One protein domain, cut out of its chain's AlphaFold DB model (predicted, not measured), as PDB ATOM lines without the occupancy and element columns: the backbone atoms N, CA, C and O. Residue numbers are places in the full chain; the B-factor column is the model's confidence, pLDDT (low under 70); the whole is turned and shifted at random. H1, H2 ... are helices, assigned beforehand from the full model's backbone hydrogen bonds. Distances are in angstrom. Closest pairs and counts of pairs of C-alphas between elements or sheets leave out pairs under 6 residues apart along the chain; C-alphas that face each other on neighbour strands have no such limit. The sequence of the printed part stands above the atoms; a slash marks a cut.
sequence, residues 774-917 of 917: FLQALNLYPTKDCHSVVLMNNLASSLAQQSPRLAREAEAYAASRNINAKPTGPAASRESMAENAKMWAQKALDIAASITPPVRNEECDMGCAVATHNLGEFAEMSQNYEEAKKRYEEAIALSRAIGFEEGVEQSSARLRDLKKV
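What this domain is: This is residues 774 to 917 of the 917 residues of the protein "Peptidase A1 domain-containing protein" of Zymoseptoria tritici ST99CH_1A5 (UniProt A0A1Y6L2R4). Five helices, H2, H4, H5, H6 and H7, lie side by side in an up-and-down bundle, each running against the one before it in the bundle; H5 is shared by two groups of three, H2 with H4 and H5, and H5 with H6 and H7. H1 is a short helix packed on H2, while H3 and the link after it, residues 816 to 829, make an arm that reaches away from the bundle. The printed part has 144 residues with seven named helices, H1 to H7 in order, and no named strand; its class is all helix. It is only just compact, close to loose, with a radius of gyration of the C-alphas of 17.0 A, and flat, spanning 54 by 43 by 20 A.

Where its parts are: H1 is residues 774 to 778, with C-alpha 774 at (-11.014, 2.246, -23.459). H2, residues 786 to 801, is 23.5 A long from first to last C-alpha. H3 is residues 804 to 815, 16.6 A. H4, residues 830 to 850, is the longest by residues, at 30.5 A; its C-alpha 830 is at (8.442, 5.696, -26.417). H5 is residues 858 to 877, 28.7 A; H6 is residues 881 to 898, 25.9 A. H7, residues 901 to 914, is 20.4 A long and ends with C-alpha 914 at (7.480, 5.364, -46.449).

How they stand to each other: H5 is the hub, touching four helices. Its closest C-alphas to H2 are those of Cys 860 and Cys 786, 4.6 A apart; the two run the same way at a shallow tilt of 18 degrees. H4 and H5 form a helical hairpin, opposite ways at a shallow tilt of 25 degrees, closest at the C-alphas of Ala 841 and Ala 867, 5.0 A. H5 and H6 form another, closest at the C-alphas of Gly 872 and Ala 884, 4.0 A, with a shallow tilt of 15 degrees. H6 and H7 form a third, closest at the C-alphas of Ile 892 and Val 904, 4.8 A. H5 touches H7 with residues 865 to 869 alone, the C-alphas of His 869 and Ser 907 being closest at 6.3 A. H2 touches H4, opposite ways at a shallow tilt of 10 degrees, closest at the C-alphas of Ala 796 and Ala 837, 4.2 A. H1 touches H2, at residues 788 to 795 alone; the closest C-alphas are those of Phe 774 and Leu 795, 5.7 A. H3 touches no helix and is close to H4 but not clearly touching, with C-alphas 804 and 830 6.7 A apart. Every O i to N i+4 pair is within hydrogen-bond range in H1, H3, H4, H5, H6 and H7, and 11 of 12 are in H2.

The domain as a whole: The two C-alphas farthest apart, those of Asn 820 and Ala 897, are 54.0 A apart. The printed part has no cut and ends at the chain's last residue, 917. The link from H3 to H4, of 14 residues, is long. The mean pLDDT of the printed part is 84.5; residues 809 to 827 and 916 to 917 are under 70.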
ATOM      1  N   PHE A 774     -10.915   3.383 -22.533       94.25
ATOM      2  CA  PHE A 774     -11.014   2.246 -23.459       94.25
ATOM      3  C   PHE A 774     -10.740   0.914 -22.759       94.25
ATOM      4  O   PHE A 774     -11.455  -0.061 -22.982       94.25
ATOM      5  N   LEU A 775      -9.743   0.867 -21.869       92.69
ATOM      6  CA  LEU A 775      -9.454  -0.331 -21.081       92.69
ATOM      7  C   LEU A 775     -10.618  -0.686 -20.144       92.69
ATOM      8  O   LEU A 775     -10.969  -1.858 -19.998       92.69
ATOM      9  N   GLN A 776     -11.227   0.314 -19.507       92.75
ATOM     10  CA  GLN A 776     -12.385   0.104 -18.647       92.75
ATOM     11  C   GLN A 776     -13.612  -0.335 -19.451       92.75
ATOM     12  O   GLN A 776     -14.290  -1.265 -19.021       92.75
ATOM     13  N   ALA A 777     -13.857   0.267 -20.618       92.75
ATOM     14  CA  ALA A 777     -14.902  -0.157 -21.542       92.75
ATOM     15  C   ALA A 777     -14.696  -1.624 -21.931       92.75
ATOM     16  O   ALA A 777     -15.595  -2.433 -21.734       92.75
ATOM     17  N   LEU A 778     -13.489  -2.003 -22.353       92.88
ATOM     18  CA  LEU A 778     -13.153  -3.369 -22.755       92.88
ATOM     19  C   LEU A 778     -13.454  -4.413 -21.665       92.88
ATOM     20  O   LEU A 778     -13.920  -5.505 -21.977       92.88
ATOM     21  N   ASN A 779     -13.238  -4.082 -20.390       92.00
ATOM     22  CA  ASN A 779     -13.547  -4.980 -19.269       92.00
ATOM     23  C   ASN A 779     -15.055  -5.195 -19.041       92.00
ATOM     24  O   ASN A 779     -15.435  -6.092 -18.288       92.00
ATOM     25  N   LEU A 780     -15.908  -4.368 -19.649       90.75
ATOM     26  CA  LEU A 780     -17.364  -4.467 -19.568       90.75
ATOM     27  C   LEU A 780     -17.978  -5.221 -20.754       90.75
ATOM     28  O   LEU A 780     -19.138  -5.634 -20.666       90.75
ATOM     29  N   TYR A 781     -17.219  -5.417 -21.835       88.56
ATOM     30  CA  TYR A 781     -17.642  -6.204 -22.990       88.56
ATOM     31  C   TYR A 781     -17.279  -7.691 -22.829       88.56
ATOM     32  O   TYR A 781     -16.317  -8.044 -22.138       88.56
ATOM     33  N   PRO A 782     -18.026  -8.604 -23.474       86.12
ATOM     34  CA  PRO A 782     -17.640 -10.006 -23.545       86.12
ATOM     35  C   PRO A 782     -16.269 -10.191 -24.219       86.12
ATOM     36  O   PRO A 782     -15.898  -9.482 -25.154       86.12
ATOM     37  N   THR A 783     -15.519 -11.206 -23.785       76.38
ATOM     38  CA  THR A 783     -14.144 -11.460 -24.263       76.38
ATOM     39  C   THR A 783     -14.051 -11.915 -25.723       76.38
ATOM     40  O   THR A 783     -12.973 -11.850 -26.309       76.38
ATOM     41  N   LYS A 784     -15.158 -12.387 -26.309       85.75
ATOM     42  CA  LYS A 784     -15.275 -12.829 -27.708       85.75
ATOM     43  C   LYS A 784     -16.362 -12.035 -28.426       85.75
ATOM     44  O   LYS A 784     -17.376 -12.593 -28.835       85.75
ATOM     45  N   ASP A 785     -16.147 -10.735 -28.513       89.62
ATOM     46  CA  ASP A 785     -17.071  -9.782 -29.116       89.62
ATOM     47  C   ASP A 785     -16.339  -8.959 -30.184       89.62
ATOM     48  O   ASP A 785     -15.153  -8.659 -30.021       89.62
ATOM     49  N   CYS A 786     -17.011  -8.638 -31.291       90.88
ATOM     50  CA  CYS A 786     -16.390  -7.877 -32.376       90.88
ATOM     51  C   CYS A 786     -16.079  -6.436 -31.970       90.88
ATOM     52  O   CYS A 786     -15.045  -5.905 -32.374       90.88
ATOM     53  N   HIS A 787     -16.884  -5.836 -31.093       91.75
ATOM     54  CA  HIS A 787     -16.631  -4.494 -30.583       91.75
ATOM     55  C   HIS A 787     -15.410  -4.452 -29.658       91.75
ATOM     56  O   HIS A 787     -14.633  -3.500 -29.672       91.75
ATOM     57  N   SER A 788     -15.139  -5.540 -28.928       91.38
ATOM     58  CA  SER A 788     -13.890  -5.686 -28.162       91.38
ATOM     59  C   SER A 788     -12.641  -5.589 -29.051       91.38
ATOM     60  O   SER A 788     -11.609  -5.112 -28.584       91.38
ATOM     61  N   VAL A 789     -12.713  -5.994 -30.328       92.19
ATOM     62  CA  VAL A 789     -11.612  -5.825 -31.300       92.19
ATOM     63  C   VAL A 789     -11.389  -4.340 -31.601       92.19
ATOM     64  O   VAL A 789     -10.246  -3.883 -31.605       92.19
ATOM     65  N   VAL A 790     -12.468  -3.573 -31.786       91.88
ATOM     66  CA  VAL A 790     -12.425  -2.118 -32.011       91.88
ATOM     67  C   VAL A 790     -11.811  -1.403 -30.806       91.88
ATOM     68  O   VAL A 790     -10.835  -0.669 -30.955       91.88
ATOM     69  N   LEU A 791     -12.290  -1.700 -29.594       91.88
ATOM     70  CA  LEU A 791     -11.766  -1.107 -28.359       91.88
ATOM     71  C   LEU A 791     -10.278  -1.409 -28.139       91.88
ATOM     72  O   LEU A 791      -9.542  -0.544 -27.667       91.88
ATOM     73  N   MET A 792      -9.810  -2.612 -28.493       93.88
ATOM     74  CA  MET A 792      -8.384  -2.953 -28.411       93.88
ATOM     75  C   MET A 792      -7.531  -2.154 -29.395       93.88
ATOM     76  O   MET A 792      -6.414  -1.775 -29.046       93.88
ATOM     77  N   ASN A 793      -8.048  -1.872 -30.591       93.38
ATOM     78  CA  ASN A 793      -7.358  -1.035 -31.567       93.38
ATOM     79  C   ASN A 793      -7.287   0.425 -31.115       93.38
ATOM     80  O   ASN A 793      -6.205   1.006 -31.156       93.38
ATOM     81  N   ASN A 794      -8.393   0.982 -30.615       93.00
ATOM     82  CA  ASN A 794      -8.427   2.345 -30.074       93.00
ATOM     83  C   ASN A 794      -7.482   2.478 -28.870       93.00
ATOM     84  O   ASN A 794      -6.671   3.401 -28.799       93.00
ATOM     85  N   LEU A 795      -7.492   1.490 -27.966       92.81
ATOM     86  CA  LEU A 795      -6.543   1.409 -26.857       92.81
ATOM     87  C   LEU A 795      -5.093   1.347 -27.354       92.81
ATOM     88  O   LEU A 795      -4.247   2.063 -26.823       92.81
ATOM     89  N   ALA A 796      -4.792   0.526 -28.363       91.19
ATOM     90  CA  ALA A 796      -3.454   0.436 -28.940       91.19
ATOM     91  C   ALA A 796      -2.990   1.789 -29.507       91.19
ATOM     92  O   ALA A 796      -1.897   2.245 -29.171       91.19
ATOM     93  N   SER A 797      -3.827   2.460 -30.301       89.62
ATOM     94  CA  SER A 797      -3.520   3.778 -30.867       89.62
ATOM     95  C   SER A 797      -3.298   4.828 -29.777       89.62
ATOM     96  O   SER A 797      -2.271   5.509 -29.779       89.62
ATOM     97  N   SER A 798      -4.184   4.898 -28.778       89.88
ATOM     98  CA  SER A 798      -4.027   5.794 -27.628       89.88
ATOM     99  C   SER A 798      -2.748   5.505 -26.821       89.88
ATOM    100  O   SER A 798      -2.028   6.432 -26.448       89.88
ATOM    101  N   LEU A 799      -2.400   4.233 -26.592       88.62
ATOM    102  CA  LEU A 799      -1.172   3.848 -25.882       88.62
ATOM    103  C   LEU A 799       0.107   4.196 -26.652       88.62
ATOM    104  O   LEU A 799       1.127   4.477 -26.023       88.62
ATOM    105  N   ALA A 800       0.074   4.174 -27.984       87.75
ATOM    106  CA  ALA A 800       1.209   4.567 -28.813       87.75
ATOM    107  C   ALA A 800       1.379   6.092 -28.887       87.75
ATOM    108  O   ALA A 800       2.506   6.588 -28.917       87.75
ATOM    109  N   GLN A 801       0.270   6.837 -28.893       85.50
ATOM    110  CA  GLN A 801       0.267   8.295 -29.053       85.50
ATOM    111  C   GLN A 801       0.423   9.058 -27.729       85.50
ATOM    112  O   GLN A 801       0.803  10.231 -27.730       85.50
ATOM    113  N   GLN A 802       0.175   8.424 -26.577       82.88
ATOM    114  CA  GLN A 802       0.299   9.093 -25.282       82.88
ATOM    115  C   GLN A 802       1.734   9.543 -24.956       82.88
ATOM    116  O   GLN A 802       2.737   8.891 -25.260       82.88
ATOM    117  N   SER A 803       1.838  10.664 -24.240       80.62
ATOM    118  CA  SER A 803       3.113  11.141 -23.707       80.62
ATOM    119  C   SER A 803       3.562  10.277 -22.518       80.62
ATOM    120  O   SER A 803       2.825  10.200 -21.530       80.62
ATOM    121  N   PRO A 804       4.799   9.731 -22.522       77.94
ATOM    122  CA  PRO A 804       5.331   8.947 -21.404       77.94
ATOM    123  C   PRO A 804       5.242   9.624 -20.046       77.94
ATOM    124  O   PRO A 804       5.085   8.992 -19.003       77.94
ATOM    125  N   ARG A 805       5.421  10.945 -20.066       76.88
ATOM    126  CA  ARG A 805       5.427  11.757 -18.864       76.88
ATOM    127  C   ARG A 805       4.005  11.940 -18.336       76.88
ATOM    128  O   ARG A 805       3.803  11.721 -17.148       76.88
ATOM    129  N   LEU A 806       3.063  12.306 -19.208       73.25
ATOM    130  CA  LEU A 806       1.669  12.558 -18.828       73.25
ATOM    131  C   LEU A 806       0.962  11.269 -18.390       73.25
ATOM    132  O   LEU A 806       0.250  11.287 -17.392       73.25
ATOM    133  N   ALA A 807       1.232  10.144 -19.060       71.44
ATOM    134  CA  ALA A 807       0.730   8.831 -18.649       71.44
ATOM    135  C   ALA A 807       1.173   8.477 -17.219       71.44
ATOM    136  O   ALA A 807       0.350   8.128 -16.376       71.44
ATOM    137  N   ARG A 808       2.459   8.682 -16.896       72.94
ATOM    138  CA  ARG A 808       2.978   8.442 -15.541       72.94
ATOM    139  C   ARG A 808       2.375   9.389 -14.495       72.94
ATOM    140  O   ARG A 808       2.136   8.983 -13.362       72.94
ATOM    141  N   GLU A 809       2.183  10.661 -14.843       68.38
ATOM    142  CA  GLU A 809       1.554  11.647 -13.952       68.38
ATOM    143  C   GLU A 809       0.093  11.268 -13.652       68.38
ATOM    144  O   GLU A 809      -0.317  11.298 -12.491       68.38
ATOM    145  N   ALA A 810      -0.657  10.821 -14.663       67.50
ATOM    146  CA  ALA A 810      -2.033  10.353 -14.509       67.50
ATOM    147  C   ALA A 810      -2.137   9.062 -13.672       67.50
ATOM    148  O   ALA A 810      -2.969   8.985 -12.768       67.50
ATOM    149  N   GLU A 811      -1.263   8.076 -13.903       68.56
ATOM    150  CA  GLU A 811      -1.195   6.847 -13.095       68.56
ATOM    151  C   GLU A 811      -0.862   7.140 -11.625       68.56
ATOM    152  O   GLU A 811      -1.473   6.575 -10.716       68.56
ATOM    153  N   ALA A 812       0.081   8.054 -11.375       63.44
ATOM    154  CA  ALA A 812       0.440   8.466 -10.024       63.44
ATOM    155  C   ALA A 812      -0.727   9.158  -9.308       63.44
ATOM    156  O   ALA A 812      -0.976   8.868  -8.138       63.44
ATOM    157  N   TYR A 813      -1.465  10.020 -10.013       57.78
ATOM    158  CA  TYR A 813      -2.667  10.660  -9.482       57.78
ATOM    159  C   TYR A 813      -3.724   9.616  -9.098       57.78
ATOM    160  O   TYR A 813      -4.183   9.611  -7.953       57.78
ATOM    161  N   ALA A 814      -4.025   8.671  -9.996       58.66
ATOM    162  CA  ALA A 814      -5.006   7.605  -9.771       58.66
ATOM    163  C   ALA A 814      -4.634   6.655  -8.616       58.66
ATOM    164  O   ALA A 814      -5.509   6.189  -7.886       58.66
ATOM    165  N   ALA A 815      -3.341   6.376  -8.417       58.16
ATOM    166  CA  ALA A 815      -2.849   5.518  -7.336       58.16
ATOM    167  C   ALA A 815      -2.749   6.231  -5.972       58.16
ATOM    168  O   ALA A 815      -2.568   5.583  -4.935       58.16
ATOM    169  N   SER A 816      -2.845   7.562  -5.939       49.28
ATOM    170  CA  SER A 816      -2.592   8.337  -4.730       49.28
ATOM    171  C   SER A 816      -3.863   8.559  -3.894       49.28
ATOM    172  O   SER A 816      -4.814   9.210  -4.305       49.28
ATOM    173  N   ARG A 817      -3.858   8.089  -2.635       48.84
ATOM    174  CA  ARG A 817      -4.702   8.665  -1.561       48.84
ATOM    175  C   ARG A 817      -4.084   9.942  -0.962       48.84
ATOM    176  O   ARG A 817      -4.589  10.472   0.022       48.84
ATOM    177  N   ASN A 818      -2.945  10.384  -1.499       42.88
ATOM    178  CA  ASN A 818      -2.127  11.467  -0.971       42.88
ATOM    179  C   ASN A 818      -1.409  12.173  -2.133       42.88
ATOM    180  O   ASN A 818      -0.434  11.644  -2.665       42.88
ATOM    181  N   ILE A 819      -1.886  13.369  -2.482       43.34
ATOM    182  CA  ILE A 819      -1.436  14.227  -3.599       43.34
ATOM    183  C   ILE A 819       0.084  14.512  -3.594       43.34
ATOM    184  O   ILE A 819       0.658  14.894  -4.610       43.34
ATOM    185  N   ASN A 820       0.778  14.271  -2.477       45.22
ATOM    186  CA  ASN A 820       2.209  14.551  -2.318       45.22
ATOM    187  C   ASN A 820       3.156  13.387  -2.677       45.22
ATOM    188  O   ASN A 820       4.378  13.557  -2.622       45.22
ATOM    189  N   ALA A 821       2.645  12.202  -3.017       45.34
ATOM    190  CA  ALA A 821       3.489  11.070  -3.394       45.34
ATOM    191  C   ALA A 821       3.995  11.228  -4.841       45.34
ATOM    192  O   ALA A 821       3.304  10.884  -5.795       45.34
ATOM    193  N   LYS A 822       5.217  11.750  -5.022       46.59
ATOM    194  CA  LYS A 822       5.871  11.766  -6.342       46.59
ATOM    195  C   LYS A 822       6.159  10.330  -6.806       46.59
ATOM    196  O   LYS A 822       6.748   9.575  -6.030       46.59
ATOM    197  N   PRO A 823       5.838   9.960  -8.058       51.25
ATOM    198  CA  PRO A 823       6.171   8.640  -8.577       51.25
ATOM    199  C   PRO A 823       7.693   8.468  -8.649       51.25
ATOM    200  O   PRO A 823       8.392   9.202  -9.349       51.25
ATOM    201  N   THR A 824       8.222   7.497  -7.908       46.19
ATOM    202  CA  THR A 824       9.644   7.141  -7.905       46.19
ATOM    203  C   THR A 824       9.891   6.018  -8.911       46.19
ATOM    204  O   THR A 824       9.805   4.842  -8.567       46.19
ATOM    205  N   GLY A 825      10.167   6.379 -10.169       54.50
ATOM    206  CA  GLY A 825      10.535   5.438 -11.232       54.50
ATOM    207  C   GLY A 825      10.768   6.110 -12.600       54.50
ATOM    208  O   GLY A 825      10.233   7.197 -12.861       54.50
ATOM    209  N   PRO A 826      11.581   5.513 -13.494       52.59
ATOM    210  CA  PRO A 826      11.752   6.010 -14.861       52.59
ATOM    211  C   PRO A 826      10.424   5.962 -15.639       52.59
ATOM    212  O   PRO A 826       9.511   5.224 -15.289       52.59
ATOM    213  N   ALA A 827      10.270   6.823 -16.649       61.88
ATOM    214  CA  ALA A 827       9.086   6.812 -17.517       61.88
ATOM    215  C   ALA A 827       9.255   5.627 -18.450       61.88
ATOM    216  O   ALA A 827      10.390   5.323 -18.827       61.88
ATOM    217  N   ALA A 828       8.150   5.016 -18.871       71.62
ATOM    218  CA  ALA A 828       8.186   4.143 -20.033       71.62
ATOM    219  C   ALA A 828       8.858   4.897 -21.199       71.62
ATOM    220  O   ALA A 828       8.597   6.077 -21.414       71.62
ATOM    221  N   SER A 829       9.777   4.269 -21.924       77.75
ATOM    222  CA  SER A 829      10.311   4.882 -23.142       77.75
ATOM    223  C   SER A 829       9.237   4.865 -24.238       77.75
ATOM    224  O   SER A 829       8.293   4.068 -24.170       77.75
ATOM    225  N   ARG A 830       9.364   5.719 -25.263       76.19
ATOM    226  CA  ARG A 830       8.442   5.696 -26.417       76.19
ATOM    227  C   ARG A 830       8.423   4.324 -27.089       76.19
ATOM    228  O   ARG A 830       7.361   3.840 -27.456       76.19
ATOM    229  N   GLU A 831       9.576   3.667 -27.154       78.56
ATOM    230  CA  GLU A 831       9.736   2.323 -27.707       78.56
ATOM    231  C   GLU A 831       8.974   1.289 -26.871       78.56
ATOM    232  O   GLU A 831       8.257   0.460 -27.419       78.56
ATOM    233  N   SER A 832       9.056   1.369 -25.537       80.69
ATOM    234  CA  SER A 832       8.313   0.453 -24.662       80.69
ATOM    235  C   SER A 832       6.792   0.632 -24.752       80.69
ATOM    236  O   SER A 832       6.053  -0.342 -24.618       80.69
ATOM    237  N   MET A 833       6.313   1.851 -25.022       80.25
ATOM    238  CA  MET A 833       4.888   2.104 -25.251       80.25
ATOM    239  C   MET A 833       4.420   1.644 -26.627       80.25
ATOM    240  O   MET A 833       3.343   1.060 -26.709       80.25
ATOM    241  N   ALA A 834       5.237   1.815 -27.670       82.62
ATOM    242  CA  ALA A 834       4.960   1.250 -28.987       82.62
ATOM    243  C   ALA A 834       4.891  -0.288 -28.938       82.62
ATOM    244  O   ALA A 834       3.975  -0.880 -29.502       82.62
ATOM    245  N   GLU A 835       5.787  -0.949 -28.197       84.38
ATOM    246  CA  GLU A 835       5.722  -2.405 -28.001       84.38
ATOM    247  C   GLU A 835       4.490  -2.833 -27.186       84.38
ATOM    248  O   GLU A 835       3.855  -3.838 -27.506       84.38
ATOM    249  N   ASN A 836       4.080  -2.056 -26.177       86.81
ATOM    250  CA  ASN A 836       2.833  -2.322 -25.454       86.81
ATOM    251  C   ASN A 836       1.592  -2.161 -26.353       86.81
ATOM    252  O   ASN A 836       0.730  -3.037 -26.388       86.81
ATOM    253  N   ALA A 837       1.526  -1.084 -27.136       90.19
ATOM    254  CA  ALA A 837       0.466  -0.849 -28.114       90.19
ATOM    255  C   ALA A 837       0.387  -1.972 -29.159       90.19
ATOM    256  O   ALA A 837      -0.691  -2.485 -29.462       90.19
ATOM    257  N   LYS A 838       1.541  -2.436 -29.642       92.06
ATOM    258  CA  LYS A 838       1.651  -3.566 -30.566       92.06
ATOM    259  C   LYS A 838       1.087  -4.860 -29.985       92.06
ATOM    260  O   LYS A 838       0.407  -5.585 -30.708       92.06
ATOM    261  N   MET A 839       1.304  -5.145 -28.697       93.38
ATOM    262  CA  MET A 839       0.686  -6.308 -28.043       93.38
ATOM    263  C   MET A 839      -0.847  -6.232 -28.069       93.38
ATOM    264  O   MET A 839      -1.499  -7.252 -28.288       93.38
ATOM    265  N   TRP A 840      -1.429  -5.042 -27.892       94.19
ATOM    266  CA  TRP A 840      -2.880  -4.849 -27.964       94.19
ATOM    267  C   TRP A 840      -3.435  -5.010 -29.379       94.19
ATOM    268  O   TRP A 840      -4.419  -5.728 -29.549       94.19
ATOM    269  N   ALA A 841      -2.779  -4.440 -30.392       94.44
ATOM    270  CA  ALA A 841      -3.177  -4.634 -31.789       94.44
ATOM    271  C   ALA A 841      -3.041  -6.106 -32.229       94.44
ATOM    272  O   ALA A 841      -3.923  -6.643 -32.896       94.44
ATOM    273  N   GLN A 842      -1.987  -6.805 -31.796       94.94
ATOM    274  CA  GLN A 842      -1.845  -8.238 -32.059       94.94
ATOM    275  C   GLN A 842      -2.950  -9.050 -31.371       94.94
ATOM    276  O   GLN A 842      -3.555  -9.926 -31.984       94.94
ATOM    277  N   LYS A 843      -3.271  -8.725 -30.115       94.44
ATOM    278  CA  LYS A 843      -4.365  -9.369 -29.384       94.44
ATOM    279  C   LYS A 843      -5.722  -9.141 -30.058       94.44
ATOM    280  O   LYS A 843      -6.547 -10.053 -30.057       94.44
ATOM    281  N   ALA A 844      -5.942  -7.964 -30.646       94.25
ATOM    282  CA  ALA A 844      -7.140  -7.669 -31.427       94.25
ATOM    283  C   ALA A 844      -7.273  -8.633 -32.621       94.25
ATOM    284  O   ALA A 844      -8.337  -9.224 -32.808       94.25
ATOM    285  N   LEU A 845      -6.183  -8.877 -33.363       95.44
ATOM    286  CA  LEU A 845      -6.148  -9.865 -34.451       95.44
ATOM    287  C   LEU A 845      -6.418 -11.290 -33.958       95.44
ATOM    288  O   LEU A 845      -7.224 -12.003 -34.560       95.44
ATOM    289  N   ASP A 846      -5.782 -11.701 -32.860       94.44
ATOM    290  CA  ASP A 846      -5.932 -13.052 -32.309       94.44
ATOM    291  C   ASP A 846      -7.381 -13.319 -31.866       94.44
ATOM    292  O   ASP A 846      -7.946 -14.386 -32.127       94.44
ATOM    293  N   ILE A 847      -8.015 -12.330 -31.225       92.75
ATOM    294  CA  ILE A 847      -9.419 -12.419 -30.815       92.75
ATOM    295  C   ILE A 847     -10.326 -12.430 -32.032       92.75
ATOM    296  O   ILE A 847     -11.173 -13.321 -32.122       92.75
ATOM    297  N   ALA A 848     -10.125 -11.521 -32.986       93.81
ATOM    298  CA  ALA A 848     -10.918 -11.482 -34.204       93.81
ATOM    299  C   ALA A 848     -10.842 -12.812 -34.968       93.81
ATOM    300  O   ALA A 848     -11.870 -13.311 -35.419       93.81
ATOM    301  N   ALA A 849      -9.666 -13.441 -35.057       92.81
ATOM    302  CA  ALA A 849      -9.491 -14.755 -35.681       92.81
ATOM    303  C   ALA A 849     -10.233 -15.885 -34.940       92.81
ATOM    304  O   ALA A 849     -10.626 -16.878 -35.550       92.81
ATOM    305  N   SER A 850     -10.450 -15.739 -33.629       93.88
ATOM    306  CA  SER A 850     -11.176 -16.717 -32.809       93.88
ATOM    307  C   SER A 850     -12.707 -16.598 -32.887       93.88
ATOM    308  O   SER A 850     -13.412 -17.514 -32.447       93.88
ATOM    309  N   ILE A 851     -13.232 -15.488 -33.421       93.19
ATOM    310  CA  ILE A 851     -14.671 -15.217 -33.528       93.19
ATOM    311  C   ILE A 851     -15.203 -15.783 -34.850       93.19
ATOM    312  O   ILE A 851     -14.745 -15.430 -35.937       93.19
ATOM    313  N   THR A 852     -16.214 -16.648 -34.750       92.81
ATOM    314  CA  THR A 852     -16.866 -17.314 -35.890       92.81
ATOM    315  C   THR A 852     -18.324 -16.854 -36.050       92.81
ATOM    316  O   THR A 852     -18.926 -16.368 -35.084       92.81
ATOM    317  N   PRO A 853     -18.926 -16.967 -37.252       90.75
ATOM    318  CA  PRO A 853     -20.355 -16.709 -37.440       90.75
ATOM    319  C   PRO A 853     -21.219 -17.594 -36.519       90.75
ATOM    320  O   PRO A 853     -20.867 -18.755 -36.301       90.75
ATOM    321  N   PRO A 854     -22.351 -17.097 -35.985       86.75
ATOM    322  CA  PRO A 854     -23.019 -15.836 -36.326       86.75
ATOM    323  C   PRO A 854     -22.538 -14.607 -35.533       86.75
ATOM    324  O   PRO A 854     -23.057 -13.523 -35.759       86.75
ATOM    325  N   VAL A 855     -21.584 -14.758 -34.604       87.81
ATOM    326  CA  VAL A 855     -21.076 -13.632 -33.791       87.81
ATOM    327  C   VAL A 855     -20.167 -12.719 -34.615       87.81
ATOM    328  O   VAL A 855     -20.176 -11.509 -34.424       87.81
ATOM    329  N   ARG A 856     -19.400 -13.288 -35.556       91.50
ATOM    330  CA  ARG A 856     -18.575 -12.507 -36.485       91.50
ATOM    331  C   ARG A 856     -19.457 -11.648 -37.396       91.50
ATOM    332  O   ARG A 856     -20.268 -12.196 -38.141       91.50
ATOM    333  N   ASN A 857     -19.232 -10.339 -37.372       91.25
ATOM    334  CA  ASN A 857     -19.886  -9.336 -38.210       91.25
ATOM    335  C   ASN A 857     -18.837  -8.443 -38.915       91.25
ATOM    336  O   ASN A 857     -17.630  -8.658 -38.777       91.25
ATOM    337  N   GLU A 858     -19.306  -7.422 -39.636       89.12
ATOM    338  CA  GLU A 858     -18.451  -6.455 -40.341       89.12
ATOM    339  C   GLU A 858     -17.496  -5.694 -39.402       89.12
ATOM    340  O   GLU A 858     -16.392  -5.349 -39.813       89.12
ATOM    341  N   GLU A 859     -17.853  -5.480 -38.130       88.06
ATOM    342  CA  GLU A 859     -16.981  -4.800 -37.155       88.06
ATOM    343  C   GLU A 859     -15.721  -5.616 -36.861       88.06
ATOM    344  O   GLU A 859     -14.633  -5.052 -36.775       88.06
ATOM    345  N   CYS A 860     -15.830  -6.947 -36.769       90.50
ATOM    346  CA  CYS A 860     -14.659  -7.818 -36.642       90.50
ATOM    347  C   CYS A 860     -13.743  -7.710 -37.869       90.50
ATOM    348  O   CYS A 860     -12.518  -7.745 -37.742       90.50
ATOM    349  N   ASP A 861     -14.330  -7.626 -39.063       92.06
ATOM    350  CA  ASP A 861     -13.593  -7.559 -40.321       92.06
ATOM    351  C   ASP A 861     -12.882  -6.204 -40.485       92.06
ATOM    352  O   ASP A 861     -11.688  -6.164 -40.798       92.06
ATOM    353  N   MET A 862     -13.572  -5.100 -40.182       91.00
ATOM    354  CA  MET A 862     -12.982  -3.759 -40.112       91.00
ATOM    355  C   MET A 862     -11.914  -3.683 -39.018       91.00
ATOM    356  O   MET A 862     -10.811  -3.194 -39.261       91.00
ATOM    357  N   GLY A 863     -12.190  -4.246 -37.840       90.69
ATOM    358  CA  GLY A 863     -11.252  -4.334 -36.726       90.69
ATOM    359  C   GLY A 863      -9.962  -5.072 -37.091       90.69
ATOM    360  O   GLY A 863      -8.884  -4.624 -36.704       90.69
ATOM    361  N   CYS A 864     -10.029  -6.140 -37.895       94.06
ATOM    362  CA  CYS A 864      -8.835  -6.803 -38.433       94.06
ATOM    363  C   CYS A 864      -8.006  -5.874 -39.331       94.06
ATOM    364  O   CYS A 864      -6.776  -5.845 -39.228       94.06
ATOM    365  N   ALA A 865      -8.658  -5.121 -40.218       91.81
ATOM    366  CA  ALA A 865      -7.968  -4.204 -41.121       91.81
ATOM    367  C   ALA A 865      -7.295  -3.054 -40.350       91.81
ATOM    368  O   ALA A 865      -6.125  -2.756 -40.598       91.81
ATOM    369  N   VAL A 866      -7.992  -2.477 -39.364       93.00
ATOM    370  CA  VAL A 866      -7.470  -1.415 -38.486       93.00
ATOM    371  C   VAL A 866      -6.324  -1.924 -37.608       93.00
ATOM    372  O   VAL A 866      -5.277  -1.287 -37.546       93.00
ATOM    373  N   ALA A 867      -6.451  -3.105 -36.996       94.00
ATOM    374  CA  ALA A 867      -5.373  -3.702 -36.204       94.00
ATOM    375  C   ALA A 867      -4.098  -3.895 -37.041       94.00
ATOM    376  O   ALA A 867      -2.990  -3.586 -36.601       94.00
ATOM    377  N   THR A 868      -4.262  -4.361 -38.282       95.19
ATOM    378  CA  THR A 868      -3.157  -4.544 -39.230       95.19
ATOM    379  C   THR A 868      -2.522  -3.206 -39.624       95.19
ATOM    380  O   THR A 868      -1.297  -3.115 -39.699       95.19
ATOM    381  N   HIS A 869      -3.326  -2.158 -39.823       94.81
ATOM    382  CA  HIS A 869      -2.836  -0.799 -40.064       94.81
ATOM    383  C   HIS A 869      -2.012  -0.272 -38.881       94.81
ATOM    384  O   HIS A 869      -0.874   0.158 -39.076       94.81
ATOM    385  N   ASN A 870      -2.543  -0.385 -37.661       94.75
ATOM    386  CA  ASN A 870      -1.883   0.046 -36.430       94.75
ATOM    387  C   ASN A 870      -0.533  -0.666 -36.236       94.75
ATOM    388  O   ASN A 870       0.461  -0.035 -35.885       94.75
ATOM    389  N   LEU A 871      -0.447  -1.970 -36.536       94.31
ATOM    390  CA  LEU A 871       0.831  -2.699 -36.527       94.31
ATOM    391  C   LEU A 871       1.854  -2.111 -37.511       94.31
ATOM    392  O   LEU A 871       3.051  -2.128 -37.220       94.31
ATOM    393  N   GLY A 872       1.400  -1.586 -38.652       93.38
ATOM    394  CA  GLY A 872       2.238  -0.843 -39.589       93.38
ATOM    395  C   GLY A 872       2.761   0.466 -38.998       93.38
ATOM    396  O   GLY A 872       3.963   0.720 -39.064       93.38
ATOM    397  N   GLU A 873       1.893   1.249 -38.349       90.94
ATOM    398  CA  GLU A 873       2.286   2.493 -37.666       90.94
ATOM    399  C   GLU A 873       3.297   2.235 -36.548       90.94
ATOM    400  O   GLU A 873       4.313   2.923 -36.452       90.94
ATOM    401  N   PHE A 874       3.087   1.199 -35.737       90.81
ATOM    402  CA  PHE A 874       4.009   0.868 -34.651       90.81
ATOM    403  C   PHE A 874       5.353   0.358 -35.178       90.81
ATOM    404  O   PHE A 874       6.397   0.692 -34.620       90.81
ATOM    405  N   ALA A 875       5.361  -0.398 -36.281       90.56
ATOM    406  CA  ALA A 875       6.599  -0.797 -36.944       90.56
ATOM    407  C   ALA A 875       7.374   0.419 -37.484       90.56
ATOM    408  O   ALA A 875       8.598   0.462 -37.356       90.56
ATOM    409  N   GLU A 876       6.682   1.429 -38.017       88.69
ATOM    410  CA  GLU A 876       7.296   2.694 -38.432       88.69
ATOM    411  C   GLU A 876       7.868   3.471 -37.237       88.69
ATOM    412  O   GLU A 876       9.005   3.942 -37.301       88.69
ATOM    413  N   MET A 877       7.134   3.542 -36.120       85.69
ATOM    414  CA  MET A 877       7.610   4.160 -34.874       85.69
ATOM    415  C   MET A 877       8.883   3.489 -34.340       85.69
ATOM    416  O   MET A 877       9.758   4.169 -33.806       85.69
ATOM    417  N   SER A 878       9.018   2.172 -34.518       85.50
ATOM    418  CA  SER A 878      10.220   1.398 -34.179       85.50
ATOM    419  C   SER A 878      11.293   1.392 -35.278       85.50
ATOM    420  O   SER A 878      12.255   0.633 -35.174       85.50
ATOM    421  N   GLN A 879      11.145   2.205 -36.331       88.00
ATOM    422  CA  GLN A 879      12.059   2.289 -37.482       88.00
ATOM    423  C   GLN A 879      12.235   0.967 -38.259       88.00
ATOM    424  O   GLN A 879      13.215   0.778 -38.979       88.00
ATOM    425  N   ASN A 880      11.277   0.044 -38.153       90.25
ATOM    426  CA  ASN A 880      11.236  -1.192 -38.931       90.25
ATOM    427  C   ASN A 880      10.368  -1.000 -40.184       90.25
ATOM    428  O   ASN A 880       9.235  -1.480 -40.274       90.25
ATOM    429  N   TYR A 881      10.912  -0.269 -41.155       91.56
ATOM    430  CA  TYR A 881      10.181   0.145 -42.356       91.56
ATOM    431  C   TYR A 881       9.764  -1.019 -43.269       91.56
ATOM    432  O   TYR A 881       8.738  -0.925 -43.940       91.56
ATOM    433  N   GLU A 882      10.510  -2.129 -43.270       92.94
ATOM    434  CA  GLU A 882      10.158  -3.328 -44.045       92.94
ATOM    435  C   GLU A 882       8.887  -3.995 -43.507       92.94
ATOM    436  O   GLU A 882       7.969  -4.309 -44.270       92.94
ATOM    437  N   GLU A 883       8.790  -4.157 -42.184       92.56
ATOM    438  CA  GLU A 883       7.573  -4.683 -41.563       92.56
ATOM    439  C   GLU A 883       6.415  -3.683 -41.697       92.56
ATOM    440  O   GLU A 883       5.306  -4.093 -42.032       92.56
ATOM    441  N   ALA A 884       6.667  -2.377 -41.534       93.38
ATOM    442  CA  ALA A 884       5.646  -1.341 -41.710       93.38
ATOM    443  C   ALA A 884       5.020  -1.391 -43.112       93.38
ATOM    444  O   ALA A 884       3.799  -1.448 -43.266       93.38
ATOM    445  N   LYS A 885       5.865  -1.466 -44.147       95.44
ATOM    446  CA  LYS A 885       5.440  -1.603 -45.541       95.44
ATOM    447  C   LYS A 885       4.567  -2.840 -45.747       95.44
ATOM    448  O   LYS A 885       3.483  -2.730 -46.318       95.44
ATOM    449  N   LYS A 886       5.020  -3.998 -45.260       96.62
ATOM    450  CA  LYS A 886       4.284  -5.262 -45.364       96.62
ATOM    451  C   LYS A 886       2.904  -5.166 -44.710       96.62
ATOM    452  O   LYS A 886       1.918  -5.594 -45.305       96.62
ATOM    453  N   ARG A 887       2.823  -4.577 -43.514       96.62
ATOM    454  CA  ARG A 887       1.563  -4.411 -42.776       96.62
ATOM    455  C   ARG A 887       0.602  -3.455 -43.461       96.62
ATOM    456  O   ARG A 887      -0.577  -3.773 -43.564       96.62
ATOM    457  N   TYR A 888       1.078  -2.343 -44.017       97.06
ATOM    458  CA  TYR A 888       0.208  -1.456 -44.790       97.06
ATOM    459  C   TYR A 888      -0.317  -2.111 -46.072       97.06
ATOM    460  O   TYR A 888      -1.484  -1.931 -46.411       97.06
ATOM    461  N   GLU A 889       0.497  -2.903 -46.775       96.81
ATOM    462  CA  GLU A 889       0.041  -3.665 -47.946       96.81
ATOM    463  C   GLU A 889      -1.030  -4.708 -47.570       96.81
ATOM    464  O   GLU A 889      -2.049  -4.820 -48.258       96.81
ATOM    465  N   GLU A 890      -0.844  -5.413 -46.451       96.75
ATOM    466  CA  GLU A 890      -1.818  -6.357 -45.887       96.75
ATOM    467  C   GLU A 890      -3.128  -5.652 -45.484       96.75
ATOM    468  O   GLU A 890      -4.209  -6.079 -45.891       96.75
ATOM    469  N   ALA A 891      -3.046  -4.516 -44.783       94.44
ATOM    470  CA  ALA A 891      -4.202  -3.717 -44.375       94.44
ATOM    471  C   ALA A 891      -5.007  -3.181 -45.574       94.44
ATOM    472  O   ALA A 891      -6.240  -3.179 -45.540       94.44
ATOM    473  N   ILE A 892      -4.338  -2.786 -46.666       96.00
ATOM    474  CA  ILE A 892      -4.994  -2.383 -47.921       96.00
ATOM    475  C   ILE A 892      -5.739  -3.565 -48.545       96.00
ATOM    476  O   ILE A 892      -6.864  -3.398 -49.020       96.00
ATOM    477  N   ALA A 893      -5.119  -4.747 -48.579       96.75
ATOM    478  CA  ALA A 893      -5.738  -5.941 -49.146       96.75
ATOM    479  C   ALA A 893      -6.989  -6.353 -48.358       96.75
ATOM    480  O   ALA A 893      -8.034  -6.587 -48.968       96.75
ATOM    481  N   LEU A 894      -6.903  -6.360 -47.023       93.94
ATOM    482  CA  LEU A 894      -8.033  -6.632 -46.131       93.94
ATOM    483  C   LEU A 894      -9.152  -5.603 -46.323       93.94
ATOM    484  O   LEU A 894     -10.285  -5.983 -46.601       93.94
ATOM    485  N   SER A 895      -8.821  -4.310 -46.277       92.56
ATOM    486  CA  SER A 895      -9.791  -3.220 -46.449       92.56
ATOM    487  C   SER A 895     -10.527  -3.297 -47.794       92.56
ATOM    488  O   SER A 895     -11.743  -3.133 -47.851       92.56
ATOM    489  N   ARG A 896      -9.827  -3.626 -48.891       94.00
ATOM    490  CA  ARG A 896     -10.453  -3.811 -50.214       94.00
ATOM    491  C   ARG A 896     -11.394  -5.006 -50.270       94.00
ATOM    492  O   ARG A 896     -12.415  -4.921 -50.945       94.00
ATOM    493  N   ALA A 897     -11.047  -6.105 -49.604       92.94
ATOM    494  CA  ALA A 897     -11.864  -7.314 -49.611       92.94
ATOM    495  C   ALA A 897     -13.238  -7.089 -48.962       92.94
ATOM    496  O   ALA A 897     -14.206  -7.732 -49.360       92.94
ATOM    497  N   ILE A 898     -13.319  -6.156 -48.010       89.88
ATOM    498  CA  ILE A 898     -14.530  -5.862 -47.230       89.88
ATOM    499  C   ILE A 898     -15.205  -4.541 -47.630       89.88
ATOM    500  O   ILE A 898     -16.214  -4.169 -47.046       89.88
ATOM    501  N   GLY A 899     -14.661  -3.817 -48.617       88.94
ATOM    502  CA  GLY A 899     -15.204  -2.526 -49.056       88.94
ATOM    503  C   GLY A 899     -14.967  -1.362 -48.082       88.94
ATOM    504  O   GLY A 899     -15.665  -0.356 -48.162       88.94
ATOM    505  N   PHE A 900     -13.989  -1.467 -47.180       87.94
ATOM    506  CA  PHE A 900     -13.649  -0.417 -46.218       87.94
ATOM    507  C   PHE A 900     -12.742   0.646 -46.865       87.94
ATOM    508  O   PHE A 900     -11.514   0.549 -46.833       87.94
ATOM    509  N   GLU A 901     -13.345   1.650 -47.510       88.50
ATOM    510  CA  GLU A 901     -12.622   2.659 -48.308       88.50
ATOM    511  C   GLU A 901     -11.625   3.491 -47.488       88.50
ATOM    512  O   GLU A 901     -10.491   3.698 -47.929       88.50
ATOM    513  N   GLU A 902     -12.002   3.902 -46.276       81.12
ATOM    514  CA  GLU A 902     -11.144   4.696 -45.389       81.12
ATOM    515  C   GLU A 902      -9.855   3.945 -45.021       81.12
ATOM    516  O   GLU A 902      -8.758   4.496 -45.129       81.12
ATOM    517  N   GLY A 903      -9.951   2.652 -44.691       81.62
ATOM    518  CA  GLY A 903      -8.781   1.818 -44.402       81.62
ATOM    519  C   GLY A 903      -7.817   1.691 -45.588       81.62
ATOM    520  O   GLY A 903      -6.595   1.651 -45.399       81.62
ATOM    521  N   VAL A 904      -8.340   1.697 -46.823       89.88
ATOM    522  CA  VAL A 904      -7.520   1.737 -48.044       89.88
ATOM    523  C   VAL A 904      -6.815   3.080 -48.172       89.88
ATOM    524  O   VAL A 904      -5.617   3.105 -48.470       89.88
ATOM    525  N   GLU A 905      -7.532   4.185 -47.975       91.00
ATOM    526  CA  GLU A 905      -6.991   5.537 -48.101       91.00
ATOM    527  C   GLU A 905      -5.868   5.792 -47.089       91.00
ATOM    528  O   GLU A 905      -4.754   6.139 -47.501       91.00
ATOM    529  N   GLN A 906      -6.131   5.536 -45.804       88.06
ATOM    530  CA  GLN A 906      -5.193   5.766 -44.702       88.06
ATOM    531  C   GLN A 906      -3.918   4.934 -44.871       88.06
ATOM    532  O   GLN A 906      -2.807   5.468 -44.923       88.06
ATOM    533  N   SER A 907      -4.059   3.622 -45.076       91.94
ATOM    534  CA  SER A 907      -2.911   2.723 -45.266       91.94
ATOM    535  C   SER A 907      -2.111   3.060 -46.529       91.94
ATOM    536  O   SER A 907      -0.881   3.007 -46.530       91.94
ATOM    537  N   SER A 908      -2.786   3.470 -47.612       91.94
ATOM    538  CA  SER A 908      -2.112   3.900 -48.842       91.94
ATOM    539  C   SER A 908      -1.359   5.216 -48.664       91.94
ATOM    540  O   SER A 908      -0.320   5.405 -49.298       91.94
ATOM    541  N   ALA A 909      -1.870   6.140 -47.845       89.88
ATOM    542  CA  ALA A 909      -1.190   7.389 -47.526       89.88
ATOM    543  C   ALA A 909       0.124   7.124 -46.785       89.88
ATOM    544  O   ALA A 909       1.175   7.543 -47.272       89.88
ATOM    545  N   ARG A 910       0.086   6.320 -45.714       89.12
ATOM    546  CA  ARG A 910       1.287   5.925 -44.959       89.12
ATOM    547  C   ARG A 910       2.312   5.196 -45.833       89.12
ATOM    548  O   ARG A 910       3.488   5.552 -45.854       89.12
ATOM    549  N   LEU A 911       1.857   4.259 -46.669       90.62
ATOM    550  CA  LEU A 911       2.719   3.535 -47.609       90.62
ATOM    551  C   LEU A 911       3.394   4.450 -48.651       90.62
ATOM    552  O   LEU A 911       4.491   4.147 -49.123       90.62
ATOM    553  N   ARG A 912       2.754   5.559 -49.049       90.31
ATOM    554  CA  ARG A 912       3.376   6.564 -49.932       90.31
ATOM    555  C   ARG A 912       4.457   7.361 -49.213       90.31
ATOM    556  O   ARG A 912       5.450   7.697 -49.853       90.31
ATOM    557  N   ASP A 913       4.272   7.660 -47.934       86.19
ATOM    558  CA  ASP A 913       5.242   8.422 -47.150       86.19
ATOM    559  C   ASP A 913       6.490   7.597 -46.825       86.19
ATOM    560  O   ASP A 913       7.597   8.113 -46.966       86.19
ATOM    561  N   LEU A 914       6.344   6.289 -46.579       84.56
ATOM    562  CA  LEU A 914       7.480   5.364 -46.449       84.56
ATOM    563  C   LEU A 914       8.381   5.307 -47.690       84.56
ATOM    564  O   LEU A 914       9.559   5.014 -47.569       84.56
ATOM    565  N   LYS A 915       7.852   5.581 -48.891       73.31
ATOM    566  CA  LYS A 915       8.647   5.599 -50.136       73.31
ATOM    567  C   LYS A 915       9.478   6.876 -50.312       73.31
ATOM    568  O   LYS A 915      10.233   6.963 -51.279       73.31
ATOM    569  N   LYS A 916       9.265   7.890 -49.465       63.06
ATOM    570  CA  LYS A 916       9.998   9.168 -49.482       63.06
ATOM    571  C   LYS A 916      11.170   9.188 -48.495       63.06
ATOM    572  O   LYS A 916      12.011  10.079 -48.614       63.06
ATOM    573  N   VAL A 917      11.168   8.269 -47.528       55.97
ATOM    574  CA  VAL A 917      12.270   7.965 -46.600       55.97
ATOM    575  C   VAL A 917      13.212   6.986 -47.287       55.97
ATOM    576  O   VAL A 917      14.438   7.158 -47.123       55.97
TER     577      VAL A 917